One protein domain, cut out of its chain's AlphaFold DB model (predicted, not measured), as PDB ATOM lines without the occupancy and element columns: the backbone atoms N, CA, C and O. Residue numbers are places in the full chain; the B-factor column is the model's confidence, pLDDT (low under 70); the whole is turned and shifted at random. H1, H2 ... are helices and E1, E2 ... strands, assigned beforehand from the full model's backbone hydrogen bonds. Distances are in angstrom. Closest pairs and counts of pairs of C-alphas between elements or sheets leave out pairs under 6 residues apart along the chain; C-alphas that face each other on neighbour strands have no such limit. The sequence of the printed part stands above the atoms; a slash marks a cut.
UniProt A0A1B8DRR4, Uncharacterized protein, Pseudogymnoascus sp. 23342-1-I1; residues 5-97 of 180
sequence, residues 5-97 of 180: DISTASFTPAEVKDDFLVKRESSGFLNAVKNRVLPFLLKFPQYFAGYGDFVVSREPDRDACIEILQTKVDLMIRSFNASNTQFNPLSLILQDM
ATOM      1  N   ASP A   5      34.599  50.193 -33.335       91.69
ATOM      2  CA  ASP A   5      34.061  49.665 -32.093       91.69
ATOM      3  C   ASP A   5      34.678  48.297 -31.823       91.69
ATOM      4  O   ASP A   5      34.847  47.474 -32.726       91.69
ATOM      5  N   ILE A   6      35.005  48.042 -30.560       90.00
ATOM      6  CA  ILE A   6      35.499  46.741 -30.123       90.00
ATOM      7  C   ILE A   6      34.378  46.075 -29.339       90.00
ATOM      8  O   ILE A   6      34.002  46.530 -28.259       90.00
ATOM      9  N   SER A   7      33.846  44.987 -29.883       89.62
ATOM     10  CA  SER A   7      32.990  44.086 -29.123       89.62
ATOM     11  C   SER A   7      33.888  43.168 -28.302       89.62
ATOM     12  O   SER A   7      34.832  42.597 -28.844       89.62
ATOM     13  N   THR A   8      33.629  43.034 -27.005       91.50
ATOM     14  CA  THR A   8      34.429  42.197 -26.099       91.50
ATOM     15  C   THR A   8      33.525  41.374 -25.202       91.50
ATOM     16  O   THR A   8      32.500  41.882 -24.749       91.50
ATOM     17  N   ALA A   9      33.955  40.167 -24.855       86.94
ATOM     18  CA  ALA A   9      33.335  39.375 -23.799       86.94
ATOM     19  C   ALA A   9      34.294  39.236 -22.613       86.94
ATOM     20  O   ALA A   9      35.494  39.021 -22.787       86.94
ATOM     21  N   SER A  10      33.759  39.337 -21.398       80.19
ATOM     22  CA  SER A  10      34.514  39.065 -20.172       80.19
ATOM     23  C   SER A  10      34.241  37.634 -19.726       80.19
ATOM     24  O   SER A  10      33.155  37.338 -19.237       80.19
ATOM     25  N   PHE A  11      35.231  36.762 -19.901       85.00
ATOM     26  CA  PHE A  11      35.230  35.398 -19.379       85.00
ATOM     27  C   PHE A  11      36.399  35.201 -18.425       85.00
ATOM     28  O   PHE A  11      37.477  35.774 -18.588       85.00
ATOM     29  N   THR A  12      36.218  34.282 -17.494       88.19
ATOM     30  CA  THR A  12      37.302  33.532 -16.873       88.19
ATOM     31  C   THR A  12      37.551  32.234 -17.654       88.19
ATOM     32  O   THR A  12      36.630  31.673 -18.254       88.19
ATOM     33  N   PRO A  13      38.775  31.675 -17.610       89.44
ATOM     34  CA  PRO A  13      39.071  30.378 -18.222       89.44
ATOM     35  C   PRO A  13      38.172  29.219 -17.765       89.44
ATOM     36  O   PRO A  13      38.084  28.207 -18.452       89.44
ATOM     37  N   ALA A  14      37.531  29.319 -16.598       90.62
ATOM     38  CA  ALA A  14      36.625  28.283 -16.104       90.62
ATOM     39  C   ALA A  14      35.235  28.357 -16.761       90.62
ATOM     40  O   ALA A  14      34.623  27.320 -17.018       90.62
ATOM     41  N   GLU A  15      34.761  29.567 -17.066       92.50
ATOM     42  CA  GLU A  15      33.418  29.830 -17.600       92.50
ATOM     43  C   GLU A  15      33.244  29.383 -19.057       92.50
ATOM     44  O   GLU A  15      32.121  29.185 -19.505       92.50
ATOM     45  N   VAL A  16      34.330  29.123 -19.792       92.25
ATOM     46  CA  VAL A  16      34.274  28.642 -21.191       92.25
ATOM     47  C   VAL A  16      33.616  27.259 -21.344       92.25
ATOM     48  O   VAL A  16      33.290  26.834 -22.455       92.25
ATOM     49  N   LYS A  17      33.453  26.527 -20.233       92.38
ATOM     50  CA  LYS A  17      32.762  25.227 -20.175       92.38
ATOM     51  C   LYS A  17      31.255  25.358 -19.952       92.38
ATOM     52  O   LYS A  17      30.548  24.365 -20.089       92.38
ATOM     53  N   ASP A  18      30.776  26.542 -19.583       94.81
ATOM     54  CA  ASP A  18      29.356  26.805 -19.390       94.81
ATOM     55  C   ASP A  18      28.706  27.125 -20.743       94.81
ATOM     56  O   ASP A  18      28.861  28.212 -21.298       94.81
ATOM     57  N   ASP A  19      27.958  26.162 -21.280       94.62
ATOM     58  CA  ASP A  19      27.296  26.301 -22.579       94.62
ATOM     59  C   ASP A  19      26.263  27.435 -22.626       94.62
ATOM     60  O   ASP A  19      26.001  27.976 -23.702       94.62
ATOM     61  N   PHE A  20      25.662  27.801 -21.491       94.19
ATOM     62  CA  PHE A  20      24.728  28.919 -21.434       94.19
ATOM     63  C   PHE A  20      25.476  30.248 -21.566       94.19
ATOM     64  O   PHE A  20      25.080  31.090 -22.378       94.19
ATOM     65  N   LEU A  21      26.579  30.417 -20.828       93.06
ATOM     66  CA  LEU A  21      27.419  31.614 -20.931       93.06
ATOM     67  C   LEU A  21      28.037  31.746 -22.324       93.06
ATOM     68  O   LEU A  21      27.941  32.817 -22.920       93.06
ATOM     69  N   VAL A  22      28.582  30.660 -22.882       93.62
ATOM     70  CA  VAL A  22      29.135  30.654 -24.247       93.62
ATOM     71  C   VAL A  22      28.083  31.122 -25.251       93.62
ATOM     72  O   VAL A  22      28.315  32.090 -25.968       93.62
ATOM     73  N   LYS A  23      26.886  30.523 -25.252       93.69
ATOM     74  CA  LYS A  23      25.817  30.911 -26.189       93.69
ATOM     75  C   LYS A  23      25.368  32.361 -26.022       93.69
ATOM     76  O   LYS A  23      25.073  33.023 -27.022       93.69
ATOM     77  N   ARG A  24      25.285  32.854 -24.781       93.69
ATOM     78  CA  ARG A  24      24.912  34.245 -24.490       93.69
ATOM     79  C   ARG A  24      25.914  35.214 -25.111       93.69
ATOM     80  O   ARG A  24      25.510  36.122 -25.834       93.69
ATOM     81  N   GLU A  25      27.200  34.997 -24.866       92.75
ATOM     82  CA  GLU A  25      28.266  35.883 -25.340       92.75
ATOM     83  C   GLU A  25      28.466  35.769 -26.856       92.75
ATOM     84  O   GLU A  25      28.569  36.789 -27.540       92.75
ATOM     85  N   SER A  26      28.368  34.559 -27.421       93.94
ATOM     86  CA  SER A  26      28.335  34.360 -28.876       93.94
ATOM     87  C   SER A  26      27.201  35.142 -29.530       93.94
ATOM     88  O   SER A  26      27.403  35.814 -30.540       93.94
ATOM     89  N   SER A  27      26.010  35.129 -28.926       94.56
ATOM     90  CA  SER A  27      24.877  35.923 -29.414       94.56
ATOM     91  C   SER A  27      25.159  37.427 -29.347       94.56
ATOM     92  O   SER A  27      24.744  38.158 -30.244       94.56
ATOM     93  N   GLY A  28      25.893  37.887 -28.330       94.56
ATOM     94  CA  GLY A  28      26.356  39.272 -28.212       94.56
ATOM     95  C   GLY A  28      27.223  39.700 -29.398       94.56
ATOM     96  O   GLY A  28      26.908  40.690 -30.063       94.56
ATOM     97  N   PHE A  29      28.250  38.915 -29.732       95.44
ATOM     98  CA  PHE A  29      29.099  39.163 -30.904       95.44
ATOM     99  C   PHE A  29      28.309  39.158 -32.215       95.44
ATOM    100  O   PHE A  29      28.436  40.080 -33.021       95.44
ATOM    101  N   LEU A  30      27.448  38.157 -32.418       96.06
ATOM    102  CA  LEU A  30      26.624  38.064 -33.624       96.06
ATOM    103  C   LEU A  30      25.668  39.256 -33.753       96.06
ATOM    104  O   LEU A  30      25.465  39.766 -34.852       96.06
ATOM    105  N   ASN A  31      25.094  39.724 -32.644       96.19
ATOM    106  CA  ASN A  31      24.219  40.892 -32.642       96.19
ATOM    107  C   ASN A  31      24.978  42.186 -32.951       96.19
ATOM    108  O   ASN A  31      24.434  43.036 -33.652       96.19
ATOM    109  N   ALA A  32      26.228  42.327 -32.495       95.94
ATOM    110  CA  ALA A  32      27.065  43.467 -32.867       95.94
ATOM    111  C   ALA A  32      27.252  43.548 -34.393       95.94
ATOM    112  O   ALA A  32      27.090  44.618 -34.974       95.94
ATOM    113  N   VAL A  33      27.486  42.409 -35.054       96.56
ATOM    114  CA  VAL A  33      27.619  42.330 -36.521       96.56
ATOM    115  C   VAL A  33      26.288  42.582 -37.232       96.56
ATOM    116  O   VAL A  33      26.244  43.337 -38.203       96.56
ATOM    117  N   LYS A  34      25.184  42.008 -36.736       96.69
ATOM    118  CA  LYS A  34      23.836  42.221 -37.298       96.69
ATOM    119  C   LYS A  34      23.414  43.687 -37.278       96.69
ATOM    120  O   LYS A  34      22.805  44.160 -38.229       96.69
ATOM    121  N   ASN A  35      23.735  44.390 -36.195       95.69
ATOM    122  CA  ASN A  35      23.277  45.757 -35.964       95.69
ATOM    123  C   ASN A  35      24.239  46.821 -36.514       95.69
ATOM    124  O   ASN A  35      23.910  48.007 -36.476       95.69
ATOM    125  N   ARG A  36      25.421  46.436 -37.015       96.31
ATOM    126  CA  ARG A  36      26.394  47.384 -37.567       96.31
ATOM    127  C   ARG A  36      25.914  47.927 -38.910       96.31
ATOM    128  O   ARG A  36      25.560  47.160 -39.802       96.31
ATOM    129  N   VAL A  37      25.931  49.250 -39.068       95.38
ATOM    130  CA  VAL A  37      25.572  49.924 -40.325       95.38
ATOM    131  C   VAL A  37      26.573  49.553 -41.428       95.38
ATOM    132  O   VAL A  37      27.773  49.503 -41.182       95.38
ATOM    133  N   LEU A  38      26.070  49.272 -42.634       96.25
ATOM    134  CA  LEU A  38      26.885  48.965 -43.816       96.25
ATOM    135  C   LEU A  38      27.389  50.250 -44.503       96.25
ATOM    136  O   LEU A  38      26.657  51.243 -44.505       96.25
ATOM    137  N   PRO A  39      28.553  50.218 -45.182       95.50
ATOM    138  CA  PRO A  39      29.529  49.125 -45.216       95.50
ATOM    139  C   PRO A  39      30.490  49.167 -44.018       95.50
ATOM    140  O   PRO A  39      30.850  50.240 -43.533       95.50
ATOM    141  N   PHE A  40      30.962  48.002 -43.578       95.56
ATOM    142  CA  PHE A  40      31.959  47.896 -42.511       95.56
ATOM    143  C   PHE A  40      32.924  46.733 -42.746       95.56
ATOM    144  O   PHE A  40      32.676  45.834 -43.551       95.56
ATOM    145  N   LEU A  41      34.029  46.756 -42.011       93.94
ATOM    146  CA  LEU A  41      35.004  45.684 -41.923       93.94
ATOM    147  C   LEU A  41      34.906  45.038 -40.541       93.94
ATOM    148  O   LEU A  41      34.918  45.727 -39.521       93.94
ATOM    149  N   LEU A  42      34.818  43.714 -40.504       95.19
ATOM    150  CA  LEU A  42      34.957  42.938 -39.278       95.19
ATOM    151  C   LEU A  42      36.348  42.312 -39.241       95.19
ATOM    152  O   LEU A  42      36.730  41.666 -40.212       95.19
ATOM    153  N   LYS A  43      37.057  42.440 -38.119       93.81
ATOM    154  CA  LYS A  43      38.341  41.771 -37.895       93.81
ATOM    155  C   LYS A  43      38.313  40.907 -36.643       93.81
ATOM    156  O   LYS A  43      37.874  41.351 -35.574       93.81
ATOM    157  N   PHE A  44      38.840  39.695 -36.760       91.00
ATOM    158  CA  PHE A  44      39.218  38.893 -35.603       91.00
ATOM    159  C   PHE A  44      40.578  39.336 -35.046       91.00
ATOM    160  O   PHE A  44      41.500  39.619 -35.814       91.00
ATOM    161  N   PRO A  45      40.755  39.330 -33.716       81.88
ATOM    162  CA  PRO A  45      42.053  39.561 -33.108       81.88
ATOM    163  C   PRO A  45      43.005  38.412 -33.461       81.88
ATOM    164  O   PRO A  45      42.603  37.251 -33.507       81.88
ATOM    165  N   GLN A  46      44.290  38.730 -33.641       81.81
ATOM    166  CA  GLN A  46      45.381  37.748 -33.778       81.81
ATOM    167  C   GLN A  46      45.295  36.833 -35.014       81.81
ATOM    168  O   GLN A  46      45.889  35.753 -35.037       81.81
ATOM    169  N   TYR A  47      44.589  37.261 -36.059       83.88
ATOM    170  CA  TYR A  47      44.689  36.644 -37.379       83.88
ATOM    171  C   TYR A  47      45.823  37.276 -38.193       83.88
ATOM    172  O   TYR A  47      46.379  38.305 -37.820       83.88
ATOM    173  N   PHE A  48      46.200  36.632 -39.297       80.81
ATOM    174  CA  PHE A  48      47.248  37.116 -40.193       80.81
ATOM    175  C   PHE A  48      46.776  37.075 -41.649       80.81
ATOM    176  O   PHE A  48      45.894  36.288 -41.994       80.81
ATOM    177  N   ALA A  49      47.383  37.909 -42.498       78.06
ATOM    178  CA  ALA A  49      47.181  37.927 -43.953       78.06
ATOM    179  C   ALA A  49      45.711  38.077 -44.409       78.06
ATOM    180  O   ALA A  49      45.318  37.545 -45.445       78.06
ATOM    181  N   GLY A  50      44.885  38.779 -43.628       78.69
ATOM    182  CA  GLY A  50      43.474  39.013 -43.952       78.69
ATOM    183  C   GLY A  50      42.540  37.822 -43.704       78.69
ATOM    184  O   GLY A  50      41.335  37.962 -43.862       78.69
ATOM    185  N   TYR A  51      43.028  36.664 -43.236       83.12
ATOM    186  CA  TYR A  51      42.167  35.495 -42.968       83.12
ATOM    187  C   TYR A  51      41.139  35.705 -41.841       83.12
ATOM    188  O   TYR A  51      40.238  34.883 -41.667       83.12
ATOM    189  N   GLY A  52      41.306  36.758 -41.043       88.56
ATOM    190  CA  GLY A  52      40.364  37.175 -40.004       88.56
ATOM    191  C   GLY A  52      39.522  38.384 -40.392       88.56
ATOM    192  O   GLY A  52      38.765  38.854 -39.545       88.56
ATOM    193  N   ASP A  53      39.650  38.873 -41.626       90.31
ATOM    194  CA  ASP A  53      39.051  40.121 -42.081       90.31
ATOM    195  C   ASP A  53      37.877  39.830 -43.022       90.31
ATOM    196  O   ASP A  53      37.996  39.099 -44.003       90.31
ATOM    197  N   PHE A  54      36.720  40.415 -42.727       92.38
ATOM    198  CA  PHE A  54      35.500  40.248 -43.511       92.38
ATOM    199  C   PHE A  54      35.011  41.615 -43.965       92.38
ATOM    200  O   PHE A  54      34.564  42.429 -43.153       92.38
ATOM    201  N   VAL A  55      35.073  41.859 -45.273       92.12
ATOM    202  CA  VAL A  55      34.489  43.052 -45.892       92.12
ATOM    203  C   VAL A  55      32.985  42.840 -46.025       92.12
ATOM    204  O   VAL A  55      32.529  42.013 -46.815       92.12
ATOM    205  N   VAL A  56      32.203  43.605 -45.268       95.06
ATOM    206  CA  VAL A  56      30.746  43.493 -45.224       95.06
ATOM    207  C   VAL A  56      30.138  44.734 -45.869       95.06
ATOM    208  O   VAL A  56      29.903  45.755 -45.222       95.06
ATOM    209  N   SER A  57      29.909  44.660 -47.183       94.19
ATOM    210  CA  SER A  57      29.425  45.809 -47.964       94.19
ATOM    211  C   SER A  57      27.910  45.818 -48.155       94.19
ATOM    212  O   SER A  57      27.311  46.878 -48.332       94.19
ATOM    213  N   ARG A  58      27.282  44.640 -48.160       96.31
ATOM    214  CA  ARG A  58      25.853  44.443 -48.433       96.31
ATOM    215  C   ARG A  58      25.282  43.369 -47.512       96.31
ATOM    216  O   ARG A  58      26.019  42.563 -46.953       96.31
ATOM    217  N   GLU A  59      23.957  43.307 -47.429       97.62
ATOM    218  CA  GLU A  59      23.249  42.311 -46.610       97.62
ATOM    219  C   GLU A  59      23.654  40.850 -46.905       97.62
ATOM    220  O   GLU A  59      23.943  40.133 -45.952       97.62
ATOM    221  N   PRO A  60      23.822  40.399 -48.168       96.88
ATOM    222  CA  PRO A  60      24.294  39.032 -48.420       96.88
ATOM    223  C   PRO A  60      25.701  38.756 -47.872       96.88
ATOM    224  O   PRO A  60      25.993  37.642 -47.442       96.88
ATOM    225  N   ASP A  61      26.573  39.770 -47.870       95.62
ATOM    226  CA  ASP A  61      27.921  39.654 -47.311       95.62
ATOM    227  C   ASP A  61      27.834  39.530 -45.773       95.62
ATOM    228  O   ASP A  61      28.588  38.773 -45.157       95.62
ATOM    229  N   ARG A  62      26.868  40.225 -45.150       97.38
ATOM    230  CA  ARG A  62      26.581  40.140 -43.710       97.38
ATOM    231  C   ARG A  62      26.052  38.759 -43.333       97.38
ATOM    232  O   ARG A  62      26.523  38.195 -42.349       97.38
ATOM    233  N   ASP A  63      25.121  38.211 -44.109       97.06
ATOM    234  CA  ASP A  63      24.563  36.878 -43.871       97.06
ATOM    235  C   ASP A  63      25.655  35.801 -43.934       97.06
ATOM    236  O   ASP A  63      25.788  34.998 -43.007       97.06
ATOM    237  N   ALA A  64      26.505  35.845 -44.967       94.81
ATOM    238  CA  ALA A  64      27.643  34.936 -45.111       94.81
ATOM    239  C   ALA A  64      28.664  35.092 -43.968       94.81
ATOM    240  O   ALA A  64      29.173  34.104 -43.435       94.81
ATOM    241  N   CYS A  65      28.942  36.333 -43.552       94.94
ATOM    242  CA  CYS A  65      29.795  36.607 -42.399       94.94
ATOM    243  C   CYS A  65      29.212  35.975 -41.124       94.94
ATOM    244  O   CYS A  65      29.905  35.232 -40.432       94.94
ATOM    245  N   ILE A  66      27.923  36.187 -40.843       96.38
ATOM    246  CA  ILE A  66      27.234  35.634 -39.667       96.38
ATOM    247  C   ILE A  66      27.270  34.103 -39.652       96.38
ATOM    248  O   ILE A  66      27.494  33.526 -38.588       96.38
ATOM    249  N   GLU A  67      27.071  33.444 -40.794       95.25
ATOM    250  CA  GLU A  67      27.142  31.980 -40.902       95.25
ATOM    251  C   GLU A  67      28.512  31.449 -40.451       95.25
ATOM    252  O   GLU A  67      28.600  30.526 -39.635       95.25
ATOM    253  N   ILE A  68      29.594  32.093 -40.895       93.12
ATOM    254  CA  ILE A  68      30.960  31.739 -40.491       93.12
ATOM    255  C   ILE A  68      31.181  32.038 -39.000       93.12
ATOM    256  O   ILE A  68      31.729  31.209 -38.261       93.12
ATOM    257  N   LEU A  69      30.734  33.208 -38.536       93.19
ATOM    258  CA  LEU A  69      30.919  33.655 -37.155       93.19
ATOM    259  C   LEU A  69      30.248  32.748 -36.134       93.19
ATOM    260  O   LEU A  69      30.829  32.535 -35.073       93.19
ATOM    261  N   GLN A  70      29.077  32.186 -36.442       92.12
ATOM    262  CA  GLN A  70      28.373  31.278 -35.530       92.12
ATOM    263  C   GLN A  70      29.270  30.131 -35.060       92.12
ATOM    264  O   GLN A  70      29.244  29.766 -33.889       92.12
ATOM    265  N   THR A  71      30.113  29.606 -35.949       90.06
ATOM    266  CA  THR A  71      31.063  28.546 -35.592       90.06
ATOM    267  C   THR A  71      32.354  29.116 -35.004       90.06
ATOM    268  O   THR A  71      32.893  28.583 -34.034       90.06
ATOM    269  N   LYS A  72      32.886  30.201 -35.580       92.00
ATOM    270  CA  LYS A  72      34.195  30.749 -35.185       92.00
ATOM    271  C   LYS A  72      34.187  31.410 -33.811       92.00
ATOM    272  O   LYS A  72      35.159  31.247 -33.082       92.00
ATOM    273  N   VAL A  73      33.116  32.106 -33.438       92.31
ATOM    274  CA  VAL A  73      33.003  32.773 -32.132       92.31
ATOM    275  C   VAL A  73      32.915  31.750 -31.002       92.31
ATOM    276  O   VAL A  73      33.636  31.879 -30.016       92.31
ATOM    277  N   ASP A  74      32.132  30.684 -31.169       91.31
ATOM    278  CA  ASP A  74      32.082  29.582 -30.201       91.31
ATOM    279  C   ASP A  74      33.466  28.946 -30.002       91.31
ATOM    280  O   ASP A  74      33.896  28.719 -28.869       91.31
ATOM    281  N   LEU A  75      34.200  28.696 -31.094       91.06
ATOM    282  CA  LEU A  75      35.571  28.180 -31.028       91.06
ATOM    283  C   LEU A  75      36.526  29.165 -30.347       91.06
ATOM    284  O   LEU A  75      37.339  28.751 -29.524       91.06
ATOM    285  N   MET A  76      36.412  30.457 -30.657       91.81
ATOM    286  CA  MET A  76      37.208  31.522 -30.047       91.81
ATOM    287  C   MET A  76      36.988  31.557 -28.529       91.81
ATOM    288  O   MET A  76      37.959  31.470 -27.778       91.81
ATOM    289  N   ILE A  77      35.730  31.558 -28.071       92.81
ATOM    290  CA  ILE A  77      35.375  31.519 -26.643       92.81
ATOM    291  C   ILE A  77      35.923  30.256 -25.977       92.81
ATOM    292  O   ILE A  77      36.580  30.341 -24.942       92.81
ATOM    293  N   ARG A  78      35.733  29.082 -26.583       93.06
ATOM    294  CA  ARG A  78      36.201  27.809 -26.008       93.06
ATOM    295  C   ARG A  78      37.719  27.639 -26.031       93.06
ATOM    296  O   ARG A  78      38.246  26.826 -25.275       93.06
ATOM    297  N   SER A  79      38.423  28.395 -26.869       92.19
ATOM    298  CA  SER A  79      39.887  28.419 -26.903       92.19
ATOM    299  C   SER A  79      40.503  29.294 -25.804       92.19
ATOM    300  O   SER A  79      41.711  29.208 -25.555       92.19
ATOM    301  N   PHE A  80      39.703  30.125 -25.131       93.31
ATOM    302  CA  PHE A  80      40.174  31.007 -24.070       93.31
ATOM    303  C   PHE A  80      40.613  30.221 -22.839       93.31
ATOM    304  O   PHE A  80      39.901  29.358 -22.325       93.31
ATOM    305  N   ASN A  81      41.823  30.503 -22.370       93.31
ATOM    306  CA  ASN A  81      42.442  29.771 -21.281       93.31
ATOM    307  C   ASN A  81      43.504  30.625 -20.567       93.31
ATOM    308  O   ASN A  81      43.839  31.728 -20.989       93.31
ATOM    309  N   ALA A  82      44.055  30.100 -19.471       93.50
ATOM    310  CA  ALA A  82      45.005  30.828 -18.633       93.50
ATOM    311  C   ALA A  82      46.231  31.376 -19.398       93.50
ATOM    312  O   ALA A  82      46.717  32.448 -19.044       93.50
ATOM    313  N   SER A  83      46.716  30.689 -20.440       93.38
ATOM    314  CA  SER A  83      47.936  31.082 -21.162       93.38
ATOM    315  C   SER A  83      47.723  32.160 -22.224       93.38
ATOM    316  O   SER A  83      48.710  32.728 -22.694       93.38
ATOM    317  N   ASN A  84      46.473  32.450 -22.609       91.56
ATOM    318  CA  ASN A  84      46.152  33.454 -23.628       91.56
ATOM    319  C   ASN A  84      45.315  34.633 -23.113       91.56
ATOM    320  O   ASN A  84      44.996  35.530 -23.894       91.56
ATOM    321  N   THR A  85      45.006  34.676 -21.813       89.44
ATOM    322  CA  THR A  85      44.185  35.742 -21.214       89.44
ATOM    323  C   THR A  85      44.714  37.150 -21.480       89.44
ATOM    324  O   THR A  85      43.945  38.037 -21.841       89.44
ATOM    325  N   GLN A  86      46.030  37.344 -21.399       87.75
ATOM    326  CA  GLN A  86      46.696  38.631 -21.611       87.75
ATOM    327  C   GLN A  86      46.547  39.194 -23.031       87.75
ATOM    328  O   GLN A  86      46.796  40.377 -23.243       87.75
ATOM    329  N   PHE A  87      46.167  38.363 -24.007       86.94
ATOM    330  CA  PHE A  87      46.040  38.785 -25.400       86.94
ATOM    331  C   PHE A  87      44.621  39.236 -25.777       86.94
ATOM    332  O   PHE A  87      44.386  39.573 -26.936       86.94
ATOM    333  N   ASN A  88      43.672  39.226 -24.831       85.88
ATOM    334  CA  ASN A  88      42.264  39.584 -25.050       85.88
ATOM    335  C   ASN A  88      41.638  38.928 -26.304       85.88
ATOM    336  O   ASN A  88      41.027  39.618 -27.125       85.88
ATOM    337  N   PRO A  89      41.767  37.595 -26.483       86.75
ATOM    338  CA  PRO A  89      41.325  36.920 -27.705       86.75
ATOM    339  C   PRO A  89      39.798  36.927 -27.874       86.75
ATOM    340  O   PRO A  89      39.310  36.619 -28.951       86.75
ATOM    341  N   LEU A  90      39.037  37.281 -26.831       92.38
ATOM    342  CA  LEU A  90      37.576  37.388 -26.860       92.38
ATOM    343  C   LEU A  90      37.129  38.790 -27.261       92.38
ATOM    344  O   LEU A  90      36.418  39.475 -26.523       92.38
ATOM    345  N   SER A  91      37.582  39.218 -28.429       92.62
ATOM    346  CA  SER A  91      37.218  40.501 -29.005       92.62
ATOM    347  C   SER A  91      36.898  40.359 -30.487       92.62
ATOM    348  O   SER A  91      37.318  39.404 -31.130       92.62
ATOM    349  N   LEU A  92      36.122  41.296 -31.020       94.19
ATOM    350  CA  LEU A  92      35.919  41.506 -32.450       94.19
ATOM    351  C   LEU A  92      36.004  43.005 -32.712       94.19
ATOM    352  O   LEU A  92      35.420  43.796 -31.968       94.19
ATOM    353  N   ILE A  93      36.701  43.391 -33.774       94.44
ATOM    354  CA  ILE A  93      36.814  44.791 -34.188       94.44
ATOM    355  C   ILE A  93      35.827  45.016 -35.328       94.44
ATOM    356  O   ILE A  93      35.911  44.346 -36.356       94.44
ATOM    357  N   LEU A  94      34.898  45.953 -35.153       95.44
ATOM    358  CA  LEU A  94      34.002  46.425 -36.204       95.44
ATOM    359  C   LEU A  94      34.426  47.837 -36.584       95.44
ATOM    360  O   LEU A  94      34.295  48.767 -35.792       95.44
ATOM    361  N   GLN A  95      34.948  47.987 -37.790       94.31
ATOM    362  CA  GLN A  95      35.530  49.226 -38.282       94.31
ATOM    363  C   GLN A  95      34.721  49.744 -39.473       94.31
ATOM    364  O   GLN A  95      34.310  48.968 -40.334       94.31
ATOM    365  N   ASP A  96      34.513  51.056 -39.555       93.69
ATOM    366  CA  ASP A  96      33.944  51.674 -40.757       93.69
ATOM    367  C   ASP A  96      34.826  51.433 -41.984       93.69
ATOM    368  O   ASP A  96      36.057  51.476 -41.910       93.69
ATOM    369  N   MET A  97      34.200  51.216 -43.142       91.44
ATOM    370  CA  MET A  97      34.960  51.077 -44.379       91.44
ATOM    371  C   MET A  97      35.694  52.386 -44.690       91.44
ATOM    372  O   MET A  97      35.075  53.442 -44.835       91.44
TER     373      MET A  97
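This is residues 5 to 97 of the 180 residues of an uncharacterized protein of Pseudogymnoascus sp. 23342-1-I1 (UniProt A0A1B8DRR4). A small slab of two layers: a twisted antiparallel sheet of four short strands, with two long helices, H1 and H2, side by side over one face and no named helix over the other. Both helices run along the strands, in opposite ways, and H2 has a kink of 38 degrees near residue 68. The printed part has 93 residues, with E1, H1, E2, E3, H2 and E4 in that order along the chain, and the sheet's order is E1, E4, E2, E3. The class is mixed, helices and strands; the whole is compact, with a radius of gyration of the C-alphas of 13.0 A and spans of 38 by 27 by 19 A.

The edge strand E1, residues 5 to 8, is the antiparallel neighbour of E4, residues 91 to 96, with N 7 and O 92 at 2.9 A. On the other side of E4 is E2, residues 40 to 43, also antiparallel, with N 95 and O 41 at 2.8 A. E2 forms a hairpin with the other edge strand, E3, residues 53 to 56, where N 54 and O 42 are 2.8 A apart. E1 is apart from E2 and from E3. H1, residues 19 to 35, is on the sheet at a height of 10.4 A, over E4 and only just not over E2, on which 2 of its C-alphas fall. Its line and that of E4 stand at 0 degrees on the local plane. H2, residues 59 to 79, is on the same face at a height of 9.5 A, over E3, at 27 degrees to it on the local plane. H1 and H2 touch, closest at the C-alphas of Ser 26 and Val 73, 5.9 A, at a shallow tilt of 29 degrees, opposite ways. E1, H1, E2 and E3, H2, E4 are split strand-helix-strand units, two strands running the same way with another strand between them; both crossovers are right-handed. Every O i to N i+4 pair is within hydrogen-bond range in H1, and 15 of 17 in H2.

E1 begins at C-alpha 5, (34.061, 49.665, -32.093), and is 9.6 A long. H1 measures 24.0 A from C-alpha 19, (27.296, 26.301, -22.579), to C-alpha 35. E2 measures 10.0 A and E3 9.5 A. H2 measures 29.3 A and has a kink of 38 degrees near residue 68. E4, 16.5 A long, ends at C-alpha 96, (33.944, 51.674, -40.757).

The C-alphas farthest apart are those of Arg 58 and Ala 82, 38.0 A. The printed part has no cut. The link from H2 to E4, with 11 residues, is long. The mean pLDDT of the printed part is 92.0, and no printed residue is under 70.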